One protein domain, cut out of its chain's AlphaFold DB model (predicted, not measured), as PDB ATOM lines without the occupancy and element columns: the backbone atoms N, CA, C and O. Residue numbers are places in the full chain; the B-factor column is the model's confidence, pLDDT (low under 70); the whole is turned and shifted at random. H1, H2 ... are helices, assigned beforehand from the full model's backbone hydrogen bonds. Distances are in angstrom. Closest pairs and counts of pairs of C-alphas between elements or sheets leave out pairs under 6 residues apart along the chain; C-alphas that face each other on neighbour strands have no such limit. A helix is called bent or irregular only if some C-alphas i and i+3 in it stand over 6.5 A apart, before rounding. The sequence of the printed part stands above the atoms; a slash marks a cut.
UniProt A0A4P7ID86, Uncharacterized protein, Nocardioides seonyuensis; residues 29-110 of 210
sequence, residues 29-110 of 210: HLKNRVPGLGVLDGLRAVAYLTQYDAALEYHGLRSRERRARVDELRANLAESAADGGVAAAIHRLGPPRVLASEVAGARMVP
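This is residues 29 to 110 of the 210 residues of an uncharacterized protein of Nocardioides seonyuensis (UniProt A0A4P7ID86). Two long helical rods, H1 and the arm H2a, make a hairpin, and after a sharp bend the chain folds back so that two short helical pieces, the arm H2b and then H3, pack in turn on another side of H1. H2b packs on the part of H1 nearer its beginning and also on H2a, while H3 packs on the later half of H1, away from H2a. The printed part has 82 residues with three named helices, in the order H1, H2, H3, and no named strand; the class is all helix. It is compact, with a radius of gyration of the C-alphas of 12.5 A, and spans 35 by 25 by 17 A.

Residues 29 to 38 come before the first named helix. H1 is residues 39 to 58, 28.6 A from first to last C-alpha, and begins with C-alpha 39 at (153.114, 134.356, 242.569). H2 is residues 63 to 93, by its hydrogen bonds assigned as one helix, but bent: C-alphas 83 and 86 are 9.2 A apart, against about 5 A in a regular helix. Its arm H2a is residues 63 to 83, 31.0 A long, ending with C-alpha 83 at (156.463, 142.721, 227.247), and its arm H2b is residues 86 to 93. H3 is residues 96 to 104 and ends with C-alpha 104 at (178.339, 151.633, 242.669).

H1 touches H2a, H2b and H3. H1 and H2a are a helical hairpin, running opposite ways at a shallow tilt of 33 degrees, only just short of steep; their closest C-alphas, of Asp 53 and Val 70, are 6.2 A apart. With residues 41 to 48 alone H1 touches H2b, the same way at a shallow tilt of 29 degrees, and the closest C-alphas are those of Asp 41 and Val 86, 5.8 A apart. With residues 48 to 56 alone H1 touches H3, the same way at a steep tilt of 42 degrees, with the C-alphas of Tyr 52 and Pro 96 closest at 4.9 A. H2a touches H2b with residues 77 to 81 alone, opposite ways at a steep tilt of 62 degrees; the closest C-alphas, of Ser 80 and Ala 89, are 5.6 A apart. The helix packing is part aligned, part crossed, with 2 of these 4 pairs at a shallow tilt. H2b and H3 are close but not clearly touching, their closest C-alphas, of Leu 93 and Leu 99, being 7.5 A apart. H2a and H3 are apart. In H1, H2b and H3 every O i to N i+4 pair is within hydrogen-bond range, and in H2a 16 of 17 are.

The two C-alphas farthest apart, of Asp 83 and Pro 110, are 37.7 A apart. The printed part has no cut, and the links from H1 to H2 and from H2 to H3 are tight. The mean pLDDT of the printed part is 89.3; residues 29 to 32 and residue 34 are under 70.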
ATOM      1  N   HIS A  29     158.948 140.440 252.702       57.19
ATOM      2  CA  HIS A  29     158.138 139.857 251.637       57.19
ATOM      3  C   HIS A  29     156.986 140.782 251.206       57.19
ATOM      4  O   HIS A  29     156.776 140.988 250.012       57.19
ATOM      5  N   LEU A  30     156.272 141.385 252.159       66.69
ATOM      6  CA  LEU A  30     155.163 142.305 251.893       66.69
ATOM      7  C   LEU A  30     155.649 143.626 251.289       66.69
ATOM      8  O   LEU A  30     155.029 144.133 250.358       66.69
ATOM      9  N   LYS A  31     156.788 144.152 251.752       63.81
ATOM     10  CA  LYS A  31     157.363 145.411 251.257       63.81
ATOM     11  C   LYS A  31     157.797 145.350 249.788       63.81
ATOM     12  O   LYS A  31     157.836 146.384 249.130       63.81
ATOM     13  N   ASN A  32     158.137 144.168 249.277       64.88
ATOM     14  CA  ASN A  32     158.694 144.003 247.932       64.88
ATOM     15  C   ASN A  32     157.729 143.362 246.923       64.88
ATOM     16  O   ASN A  32     158.169 143.007 245.829       64.88
ATOM     17  N   ARG A  33     156.433 143.216 247.238       70.06
ATOM     18  CA  ARG A  33     155.471 142.735 246.237       70.06
ATOM     19  C   ARG A  33     155.340 143.746 245.103       70.06
ATOM     20  O   ARG A  33     154.983 144.899 245.320       70.06
ATOM     21  N   VAL A  34     155.600 143.280 243.890       69.31
ATOM     22  CA  VAL A  34     155.288 144.008 242.665       69.31
ATOM     23  C   VAL A  34     153.825 143.692 242.320       69.31
ATOM     24  O   VAL A  34     153.497 142.512 242.149       69.31
ATOM     25  N   PRO A  35     152.923 144.690 242.290       70.19
ATOM     26  CA  PRO A  35     151.523 144.460 241.950       70.19
ATOM     27  C   PRO A  35     151.392 143.929 240.514       70.19
ATOM     28  O   PRO A  35     152.115 144.369 239.627       70.19
ATOM     29  N   GLY A  36     150.465 142.993 240.285       73.56
ATOM     30  CA  GLY A  36     150.123 142.505 238.939       73.56
ATOM     31  C   GLY A  36     150.912 141.293 238.426       73.56
ATOM     32  O   GLY A  36     150.604 140.798 237.347       73.56
ATOM     33  N   LEU A  37     151.882 140.769 239.184       78.06
ATOM     34  CA  LEU A  37     152.640 139.570 238.799       78.06
ATOM     35  C   LEU A  37     152.079 138.285 239.418       78.06
ATOM     36  O   LEU A  37     151.622 138.269 240.563       78.06
ATOM     37  N   GLY A  38     152.181 137.176 238.677       85.00
ATOM     38  CA  GLY A  38     151.915 135.837 239.207       85.00
ATOM     39  C   GLY A  38     152.844 135.502 240.381       85.00
ATOM     40  O   GLY A  38     153.964 136.001 240.459       85.00
ATOM     41  N   VAL A  39     152.402 134.637 241.301       83.75
ATOM     42  CA  VAL A  39     153.114 134.356 242.569       83.75
ATOM     43  C   VAL A  39     154.576 133.948 242.350       83.75
ATOM     44  O   VAL A  39     155.468 134.466 243.020       83.75
ATOM     45  N   LEU A  40     154.837 133.054 241.390       87.38
ATOM     46  CA  LEU A  40     156.193 132.583 241.087       87.38
ATOM     47  C   LEU A  40     157.083 133.693 240.512       87.38
ATOM     48  O   LEU A  40     158.251 133.804 240.885       87.38
ATOM     49  N   ASP A  41     156.536 134.540 239.646       88.81
ATOM     50  CA  ASP A  41     157.272 135.653 239.049       88.81
ATOM     51  C   ASP A  41     157.514 136.777 240.059       88.81
ATOM     52  O   ASP A  41     158.609 137.338 240.107       88.81
ATOM     53  N   GLY A  42     156.557 137.019 240.956       88.56
ATOM     54  CA  GLY A  42     156.746 137.880 242.117       88.56
ATOM     55  C   GLY A  42     157.882 137.383 243.016       88.56
ATOM     56  O   GLY A  42     158.744 138.168 243.400       88.56
ATOM     57  N   LEU A  43     157.951 136.078 243.301       88.25
ATOM     58  CA  LEU A  43     159.048 135.495 244.087       88.25
ATOM     59  C   LEU A  43     160.410 135.654 243.398       88.25
ATOM     60  O   LEU A  43     161.388 135.997 244.062       88.25
ATOM     61  N   ARG A  44     160.480 135.456 242.076       91.50
ATOM     62  CA  ARG A  44     161.710 135.677 241.294       91.50
ATOM     63  C   ARG A  44     162.151 137.138 241.328       91.50
ATOM     64  O   ARG A  44     163.322 137.403 241.595       91.50
ATOM     65  N   ALA A  45     161.223 138.073 241.123       91.94
ATOM     66  CA  ALA A  45     161.494 139.507 241.205       91.94
ATOM     67  C   ALA A  45     162.001 139.902 242.599       91.94
ATOM     68  O   ALA A  45     163.028 140.568 242.724       91.94
ATOM     69  N   VAL A  46     161.338 139.431 243.660       90.44
ATOM     70  CA  VAL A  46     161.752 139.679 245.049       90.44
ATOM     71  C   VAL A  46     163.149 139.119 245.314       90.44
ATOM     72  O   VAL A  46     163.985 139.825 245.883       90.44
ATOM     73  N   ALA A  47     163.432 137.883 244.891       90.38
ATOM     74  CA  ALA A  47     164.747 137.272 245.058       90.38
ATOM     75  C   ALA A  47     165.842 138.081 244.343       90.38
ATOM     76  O   ALA A  47     166.885 138.351 244.938       90.38
ATOM     77  N   TYR A  48     165.585 138.528 243.110       94.50
ATOM     78  CA  TYR A  48     166.522 139.341 242.335       94.50
ATOM     79  C   TYR A  48     166.788 140.704 242.988       94.50
ATOM     80  O   TYR A  48     167.941 141.052 243.246       94.50
ATOM     81  N   LEU A  49     165.732 141.444 243.348       94.12
ATOM     82  CA  LEU A  49     165.848 142.745 244.017       94.12
ATOM     83  C   LEU A  49     166.550 142.632 245.375       94.12
ATOM     84  O   LEU A  49     167.366 143.483 245.713       94.12
ATOM     85  N   THR A  50     166.296 141.560 246.132       90.69
ATOM     86  CA  THR A  50     166.985 141.306 247.409       90.69
ATOM     87  C   THR A  50     168.478 141.055 247.190       90.69
ATOM     88  O   THR A  50     169.311 141.566 247.938       90.69
ATOM     89  N   GLN A  51     168.846 140.297 246.152       92.69
ATOM     90  CA  GLN A  51     170.251 140.081 245.802       92.69
ATOM     91  C   GLN A  51     170.937 141.374 245.346       92.69
ATOM     92  O   GLN A  51     172.080 141.612 245.743       92.69
ATOM     93  N   TYR A  52     170.245 142.209 244.567       95.31
ATOM     94  CA  TYR A  52     170.735 143.508 244.104       95.31
ATOM     95  C   TYR A  52     170.913 144.509 245.253       95.31
ATOM     96  O   TYR A  52     172.007 145.036 245.441       95.31
ATOM     97  N   ASP A  53     169.898 144.698 246.102       93.94
ATOM     98  CA  ASP A  53     169.943 145.577 247.282       93.94
ATOM     99  C   ASP A  53     171.115 145.223 248.209       93.94
ATOM    100  O   ASP A  53     171.833 146.076 248.747       93.94
ATOM    101  N   ALA A  54     171.338 143.924 248.375       89.69
ATOM    102  CA  ALA A  54     172.395 143.408 249.214       89.69
ATOM    103  C   ALA A  54     173.773 143.439 248.514       89.69
ATOM    104  O   ALA A  54     174.800 143.378 249.196       89.69
ATOM    105  N   ALA A  55     173.830 143.523 247.182       92.75
ATOM    106  CA  ALA A  55     175.052 143.816 246.436       92.75
ATOM    107  C   ALA A  55     175.410 145.308 246.534       92.75
ATOM    108  O   ALA A  55     176.552 145.622 246.853       92.75
ATOM    109  N   LEU A  56     174.439 146.218 246.404       93.81
ATOM    110  CA  LEU A  56     174.653 147.656 246.606       93.81
ATOM    111  C   LEU A  56     175.165 147.985 248.015       93.81
ATOM    112  O   LEU A  56     176.023 148.848 248.177       93.81
ATOM    113  N   GLU A  57     174.686 147.272 249.042       91.69
ATOM    114  CA  GLU A  57     175.234 147.412 250.399       91.69
ATOM    115  C   GLU A  57     176.705 147.006 250.463       91.69
ATOM    116  O   GLU A  57     177.507 147.690 251.096       91.69
ATOM    117  N   TYR A  58     177.083 145.924 249.772       89.12
ATOM    118  CA  TYR A  58     178.488 145.539 249.691       89.12
ATOM    119  C   TYR A  58     179.331 146.581 248.979       89.12
ATOM    120  O   TYR A  58     180.516 146.622 249.259       89.12
ATOM    121  N   HIS A  59     178.768 147.414 248.111       90.56
ATOM    122  CA  HIS A  59     179.499 148.518 247.498       90.56
ATOM    123  C   HIS A  59     179.462 149.816 248.322       90.56
ATOM    124  O   HIS A  59     180.075 150.811 247.951       90.56
ATOM    125  N   GLY A  60     178.810 149.796 249.488       89.88
ATOM    126  CA  GLY A  60     178.861 150.877 250.469       89.88
ATOM    127  C   GLY A  60     177.865 152.002 250.243       89.88
ATOM    128  O   GLY A  60     178.000 153.051 250.873       89.88
ATOM    129  N   LEU A  61     176.850 151.793 249.400       91.75
ATOM    130  CA  LEU A  61     175.787 152.783 249.235       91.75
ATOM    131  C   LEU A  61     175.020 152.981 250.541       91.75
ATOM    132  O   LEU A  61     174.714 152.031 251.276       91.75
ATOM    133  N   ARG A  62     174.630 154.230 250.804       90.38
ATOM    134  CA  ARG A  62     173.838 154.567 251.992       90.38
ATOM    135  C   ARG A  62     172.431 153.989 251.851       90.38
ATOM    136  O   ARG A  62     171.900 153.846 250.753       90.38
ATOM    137  N   SER A  63     171.760 153.712 252.973       86.75
ATOM    138  CA  SER A  63     170.427 153.084 252.933       86.75
ATOM    139  C   SER A  63     169.388 153.865 252.117       86.75
ATOM    140  O   SER A  63     168.467 153.235 251.605       86.75
ATOM    141  N   ARG A  64     169.486 155.200 252.022       90.81
ATOM    142  CA  ARG A  64     168.563 156.012 251.209       90.81
ATOM    143  C   ARG A  64     168.818 155.827 249.712       90.81
ATOM    144  O   ARG A  64     167.880 155.549 248.980       90.81
ATOM    145  N   GLU A  65     170.080 155.898 249.294       94.00
ATOM    146  CA  GLU A  65     170.500 155.685 247.901       94.00
ATOM    147  C   GLU A  65     170.166 154.269 247.432       94.00
ATOM    148  O   GLU A  65     169.602 154.093 246.358       94.00
ATOM    149  N   ARG A  66     170.426 153.260 248.274       93.94
ATOM    150  CA  ARG A  66     170.055 151.866 247.987       93.94
ATOM    151  C   ARG A  66     168.569 151.721 247.702       93.94
ATOM    152  O   ARG A  66     168.205 151.136 246.692       93.94
ATOM    153  N   ARG A  67     167.720 152.288 248.567       92.56
ATOM    154  CA  ARG A  67     166.262 152.247 248.381       92.56
ATOM    155  C   ARG A  67     165.860 152.891 247.060       92.56
ATOM    156  O   ARG A  67     165.173 152.239 246.294       92.56
ATOM    157  N   ALA A  68     166.374 154.084 246.758       95.19
ATOM    158  CA  ALA A  68     166.089 154.755 245.491       95.19
ATOM    159  C   ALA A  68     166.471 153.890 244.275       95.19
ATOM    160  O   ALA A  68     165.661 153.721 243.371       95.19
ATOM    161  N   ARG A  69     167.657 153.264 244.284       95.75
ATOM    162  CA  ARG A  69     168.110 152.372 243.198       95.75
ATOM    163  C   ARG A  69     167.304 151.083 243.087       95.75
ATOM    164  O   ARG A  69     167.100 150.577 241.989       95.75
ATOM    165  N   VAL A  70     166.869 150.525 244.211       95.12
ATOM    166  CA  VAL A  70     166.009 149.335 244.230       95.12
ATOM    167  C   VAL A  70     164.607 149.675 243.735       95.12
ATOM    168  O   VAL A  70     164.020 148.875 243.015       95.12
ATOM    169  N   ASP A  71     164.080 150.845 244.091       93.94
ATOM    170  CA  ASP A  71     162.766 151.313 243.651       93.94
ATOM    171  C   ASP A  71     162.769 151.624 242.141       93.94
ATOM    172  O   ASP A  71     161.855 151.198 241.438       93.94
ATOM    173  N   GLU A  72     163.834 152.253 241.630       95.75
ATOM    174  CA  GLU A  72     164.085 152.463 240.194       95.75
ATOM    175  C   GLU A  72     164.144 151.128 239.432       95.75
ATOM    176  O   GLU A  72     163.407 150.917 238.471       95.75
ATOM    177  N   LEU A  73     164.947 150.171 239.912       95.69
ATOM    178  CA  LEU A  73     165.037 148.845 239.298       95.69
ATOM    179  C   LEU A  73     163.708 148.080 239.370       95.69
ATOM    180  O   LEU A  73     163.380 147.339 238.447       95.69
ATOM    181  N   ARG A  74     162.932 148.249 240.448       93.94
ATOM    182  CA  ARG A  74     161.604 147.639 240.582       93.94
ATOM    183  C   ARG A  74     160.645 148.179 239.523       93.94
ATOM    184  O   ARG A  74     159.926 147.379 238.930       93.94
ATOM    185  N   ALA A  75     160.639 149.492 239.289       93.06
ATOM    186  CA  ALA A  75     159.816 150.112 238.253       93.06
ATOM    187  C   ALA A  75     160.210 149.604 236.856       93.06
ATOM    188  O   ALA A  75     159.358 149.082 236.139       93.06
ATOM    189  N   ASN A  76     161.508 149.619 236.533       94.06
ATOM    190  CA  ASN A  76     162.023 149.144 235.244       94.06
ATOM    191  C   ASN A  76     161.743 147.650 235.015       94.06
ATOM    192  O   ASN A  76     161.448 147.225 233.897       94.06
ATOM    193  N   LEU A  77     161.825 146.834 236.073       93.81
ATOM    194  CA  LEU A  77     161.510 145.409 236.004       93.81
ATOM    195  C   LEU A  77     160.014 145.173 235.768       93.81
ATOM    196  O   LEU A  77     159.671 144.265 235.017       93.81
ATOM    197  N   ALA A  78     159.138 145.964 236.394       91.50
ATOM    198  CA  ALA A  78     157.695 145.870 236.190       91.50
ATOM    199  C   ALA A  78     157.302 146.260 234.756       91.50
ATOM    200  O   ALA A  78     156.525 145.543 234.131       91.50
ATOM    201  N   GLU A  79     157.893 147.331 234.223       92.62
ATOM    202  CA  GLU A  79     157.710 147.760 232.832       92.62
ATOM    203  C   GLU A  79     158.220 146.694 231.851       92.62
ATOM    204  O   GLU A  79     157.467 146.202 231.017       92.62
ATOM    205  N   SER A  80     159.457 146.220 232.027       92.31
ATOM    206  CA  SER A  80     160.050 145.190 231.157       92.31
ATOM    207  C   SER A  80     159.324 143.840 231.228       92.31
ATOM    208  O   SER A  80     159.366 143.053 230.281       92.31
ATOM    209  N   ALA A  81     158.690 143.533 232.364       92.44
ATOM    210  CA  ALA A  81     157.919 142.309 232.532       92.44
ATOM    211  C   ALA A  81     156.586 142.341 231.772       92.44
ATOM    212  O   ALA A  81     156.061 141.265 231.484       92.44
ATOM    213  N   ALA A  82     156.060 143.520 231.417       89.94
ATOM    214  CA  ALA A  82     154.837 143.636 230.626       89.94
ATOM    215  C   ALA A  82     155.001 143.040 229.214       89.94
ATOM    216  O   ALA A  82     154.071 142.420 228.704       89.94
ATOM    217  N   ASP A  83     156.201 143.135 228.634       89.75
ATOM    218  CA  ASP A  83     156.463 142.721 227.247       89.75
ATOM    219  C   ASP A  83     156.889 141.251 227.093       89.75
ATOM    220  O   ASP A  83     156.854 140.696 225.995       89.75
ATOM    221  N   GLY A  84     157.347 140.599 228.166       87.50
ATOM    222  CA  GLY A  84     157.932 139.251 228.071       87.50
ATOM    223  C   GLY A  84     158.020 138.465 229.377       87.50
ATOM    224  O   GLY A  84     158.694 137.435 229.431       87.50
ATOM    225  N   GLY A  85     157.371 138.942 230.439       92.62
ATOM    226  CA  GLY A  85     157.422 138.342 231.767       92.62
ATOM    227  C   GLY A  85     158.726 138.611 232.525       92.62
ATOM    228  O   GLY A  85     159.752 139.035 231.986       92.62
ATOM    229  N   VAL A  86     158.699 138.331 233.829       94.31
ATOM    230  CA  VAL A  86     159.806 138.643 234.753       94.31
ATOM    231  C   VAL A  86     161.072 137.856 234.437       94.31
ATOM    232  O   VAL A  86     162.171 138.386 234.563       94.31
ATOM    233  N   ALA A  87     160.944 136.593 234.027       94.44
ATOM    234  CA  ALA A  87     162.104 135.750 233.745       94.44
ATOM    235  C   ALA A  87     162.942 136.299 232.578       94.44
ATOM    236  O   ALA A  87     164.167 136.377 232.691       94.44
ATOM    237  N   ALA A  88     162.290 136.734 231.493       94.62
ATOM    238  CA  ALA A  88     162.971 137.344 230.355       94.62
ATOM    239  C   ALA A  88     163.593 138.696 230.735       94.62
ATOM    240  O   ALA A  88     164.741 138.961 230.379       94.62
ATOM    241  N   ALA A  89     162.878 139.519 231.510       95.31
ATOM    242  CA  ALA A  89     163.390 140.799 231.993       95.31
ATOM    243  C   ALA A  89     164.640 140.632 232.880       95.31
ATOM    244  O   ALA A  89     165.657 141.282 232.644       95.31
ATOM    245  N   ILE A  90     164.616 139.698 233.841       95.62
ATOM    246  CA  ILE A  90     165.780 139.363 234.681       95.62
ATOM    247  C   ILE A  90     166.949 138.861 233.827       95.62
ATOM    248  O   ILE A  90     168.094 139.233 234.077       95.62
ATOM    249  N   HIS A  91     166.682 138.030 232.816       95.94
ATOM    250  CA  HIS A  91     167.734 137.522 231.939       95.94
ATOM    251  C   HIS A  91     168.426 138.649 231.156       95.94
ATOM    252  O   HIS A  91     169.649 138.640 231.051       95.94
ATOM    253  N   ARG A  92     167.667 139.649 230.682       95.44
ATOM    254  CA  ARG A  92     168.206 140.842 230.000       95.44
ATOM    255  C   ARG A  92     169.034 141.731 230.929       95.44
ATOM    256  O   ARG A  92     170.061 142.246 230.505       95.44
ATOM    257  N   LEU A  93     168.607 141.893 232.183       95.38
ATOM    258  CA  LEU A  93     169.347 142.654 233.200       95.38
ATOM    259  C   LEU A  93     170.663 141.978 233.612       95.38
ATOM    260  O   LEU A  93     171.586 142.640 234.081       95.38
ATOM    261  N   GLY A  94     170.750 140.654 233.473       96.00
ATOM    262  CA  GLY A  94     171.938 139.893 233.829       96.00
ATOM    263  C   GLY A  94     172.146 139.752 235.345       96.00
ATOM    264  O   GLY A  94     171.219 139.923 236.144       96.00
ATOM    265  N   PRO A  95     173.359 139.372 235.787       96.06
ATOM    266  CA  PRO A  95     173.627 139.082 237.191       96.06
ATOM    267  C   PRO A  95     173.544 140.341 238.074       96.06
ATOM    268  O   PRO A  95     174.237 141.325 237.805       96.06
ATOM    269  N   PRO A  96     172.833 140.304 239.219       95.06
ATOM    270  CA  PRO A  96     172.593 141.496 240.042       95.06
ATOM    271  C   PRO A  96     173.878 142.099 240.627       95.06
ATOM    272  O   PRO A  96     173.930 143.279 240.958       95.06
ATOM    273  N   ARG A  97     174.940 141.296 240.766       92.75
ATOM    274  CA  ARG A  97     176.245 141.771 241.246       92.75
ATOM    275  C   ARG A  97     176.983 142.617 240.217       92.75
ATOM    276  O   ARG A  97     177.670 143.547 240.616       92.75
ATOM    277  N   VAL A  98     176.847 142.279 238.936       94.50
ATOM    278  CA  VAL A  98     177.467 143.034 237.842       94.50
ATOM    279  C   VAL A  98     176.775 144.388 237.746       94.50
ATOM    280  O   VAL A  98     177.435 145.410 237.906       94.50
ATOM    281  N   LEU A  99     175.440 144.382 237.699       95.19
ATOM    282  CA  LEU A  99     174.625 145.597 237.705       95.19
ATOM    283  C   LEU A  99     174.939 146.506 238.909       95.19
ATOM    284  O   LEU A  99     175.132 147.709 238.766       95.19
ATOM    285  N   ALA A 100     175.054 145.934 240.113       95.12
ATOM    286  CA  ALA A 100     175.414 146.708 241.299       95.12
ATOM    287  C   ALA A 100     176.823 147.314 241.202       95.12
ATOM    288  O   ALA A 100     177.020 148.446 241.636       95.12
ATOM    289  N   SER A 101     177.791 146.589 240.632       93.56
ATOM    290  CA  SER A 101     179.157 147.094 240.451       93.56
ATOM    291  C   SER A 101     179.254 148.197 239.396       93.56
ATOM    292  O   SER A 101     180.067 149.104 239.552       93.56
ATOM    293  N   GLU A 102     178.400 148.169 238.373       94.06
ATOM    294  CA  GLU A 102     178.295 149.237 237.371       94.06
ATOM    295  C   GLU A 102     177.715 150.516 237.985       94.06
ATOM    296  O   GLU A 102     178.194 151.613 237.710       94.06
ATOM    297  N   VAL A 103     176.732 150.381 238.882       93.31
ATOM    298  CA  VAL A 103     176.090 151.520 239.558       93.31
ATOM    299  C   VAL A 103     176.957 152.105 240.679       93.31
ATOM    300  O   VAL A 103     176.947 153.314 240.901       93.31
ATOM    301  N   ALA A 104     177.670 151.259 241.422       91.56
ATOM    302  CA  ALA A 104     178.339 151.633 242.669       91.56
ATOM    303  C   ALA A 104     179.876 151.652 242.599       91.56
ATOM    304  O   ALA A 104     180.535 152.093 243.544       91.56
ATOM    305  N   GLY A 105     180.456 151.154 241.507       88.88
ATOM    306  CA  GLY A 105     181.893 150.953 241.348       88.88
ATOM    307  C   GLY A 105     182.408 149.649 241.968       88.88
ATOM    308  O   GLY A 105     181.690 148.885 242.608       88.88
ATOM    309  N   ALA A 106     183.703 149.375 241.794       81.88
ATOM    310  CA  ALA A 106     184.303 148.082 242.148       81.88
ATOM    311  C   ALA A 106     184.607 147.889 243.649       81.88
ATOM    312  O   ALA A 106     184.889 146.772 244.091       81.88
ATOM    313  N   ARG A 107     184.580 148.957 244.457       83.38
ATOM    314  CA  ARG A 107     184.983 148.890 245.870       83.38
ATOM    315  C   ARG A 107     183.949 148.118 246.687       83.38
ATOM    316  O   ARG A 107     182.764 148.411 246.601       83.38
ATOM    317  N   MET A 108     184.404 147.175 247.515       83.88
ATOM    318  CA  MET A 108     183.544 146.439 248.447       83.88
ATOM    319  C   MET A 108     183.829 146.807 249.910       83.88
ATOM    320  O   MET A 108     184.987 146.901 250.314       83.88
ATOM    321  N   VAL A 109     182.780 146.932 250.721       86.81
ATOM    322  CA  VAL A 109     182.803 147.225 252.159       86.81
ATOM    323  C   VAL A 109     182.092 146.124 252.973       86.81
ATOM    324  O   VAL A 109     181.342 145.317 252.409       86.81
ATOM    325  N   PRO A 110     182.339 146.029 254.293       86.50
ATOM    326  CA  PRO A 110     181.599 145.130 255.179       86.50
ATOM    327  C   PRO A 110     180.112 145.496 255.255       86.50
ATOM    328  O   PRO A 110     179.753 146.670 255.233       86.50
TER     329      PRO A 110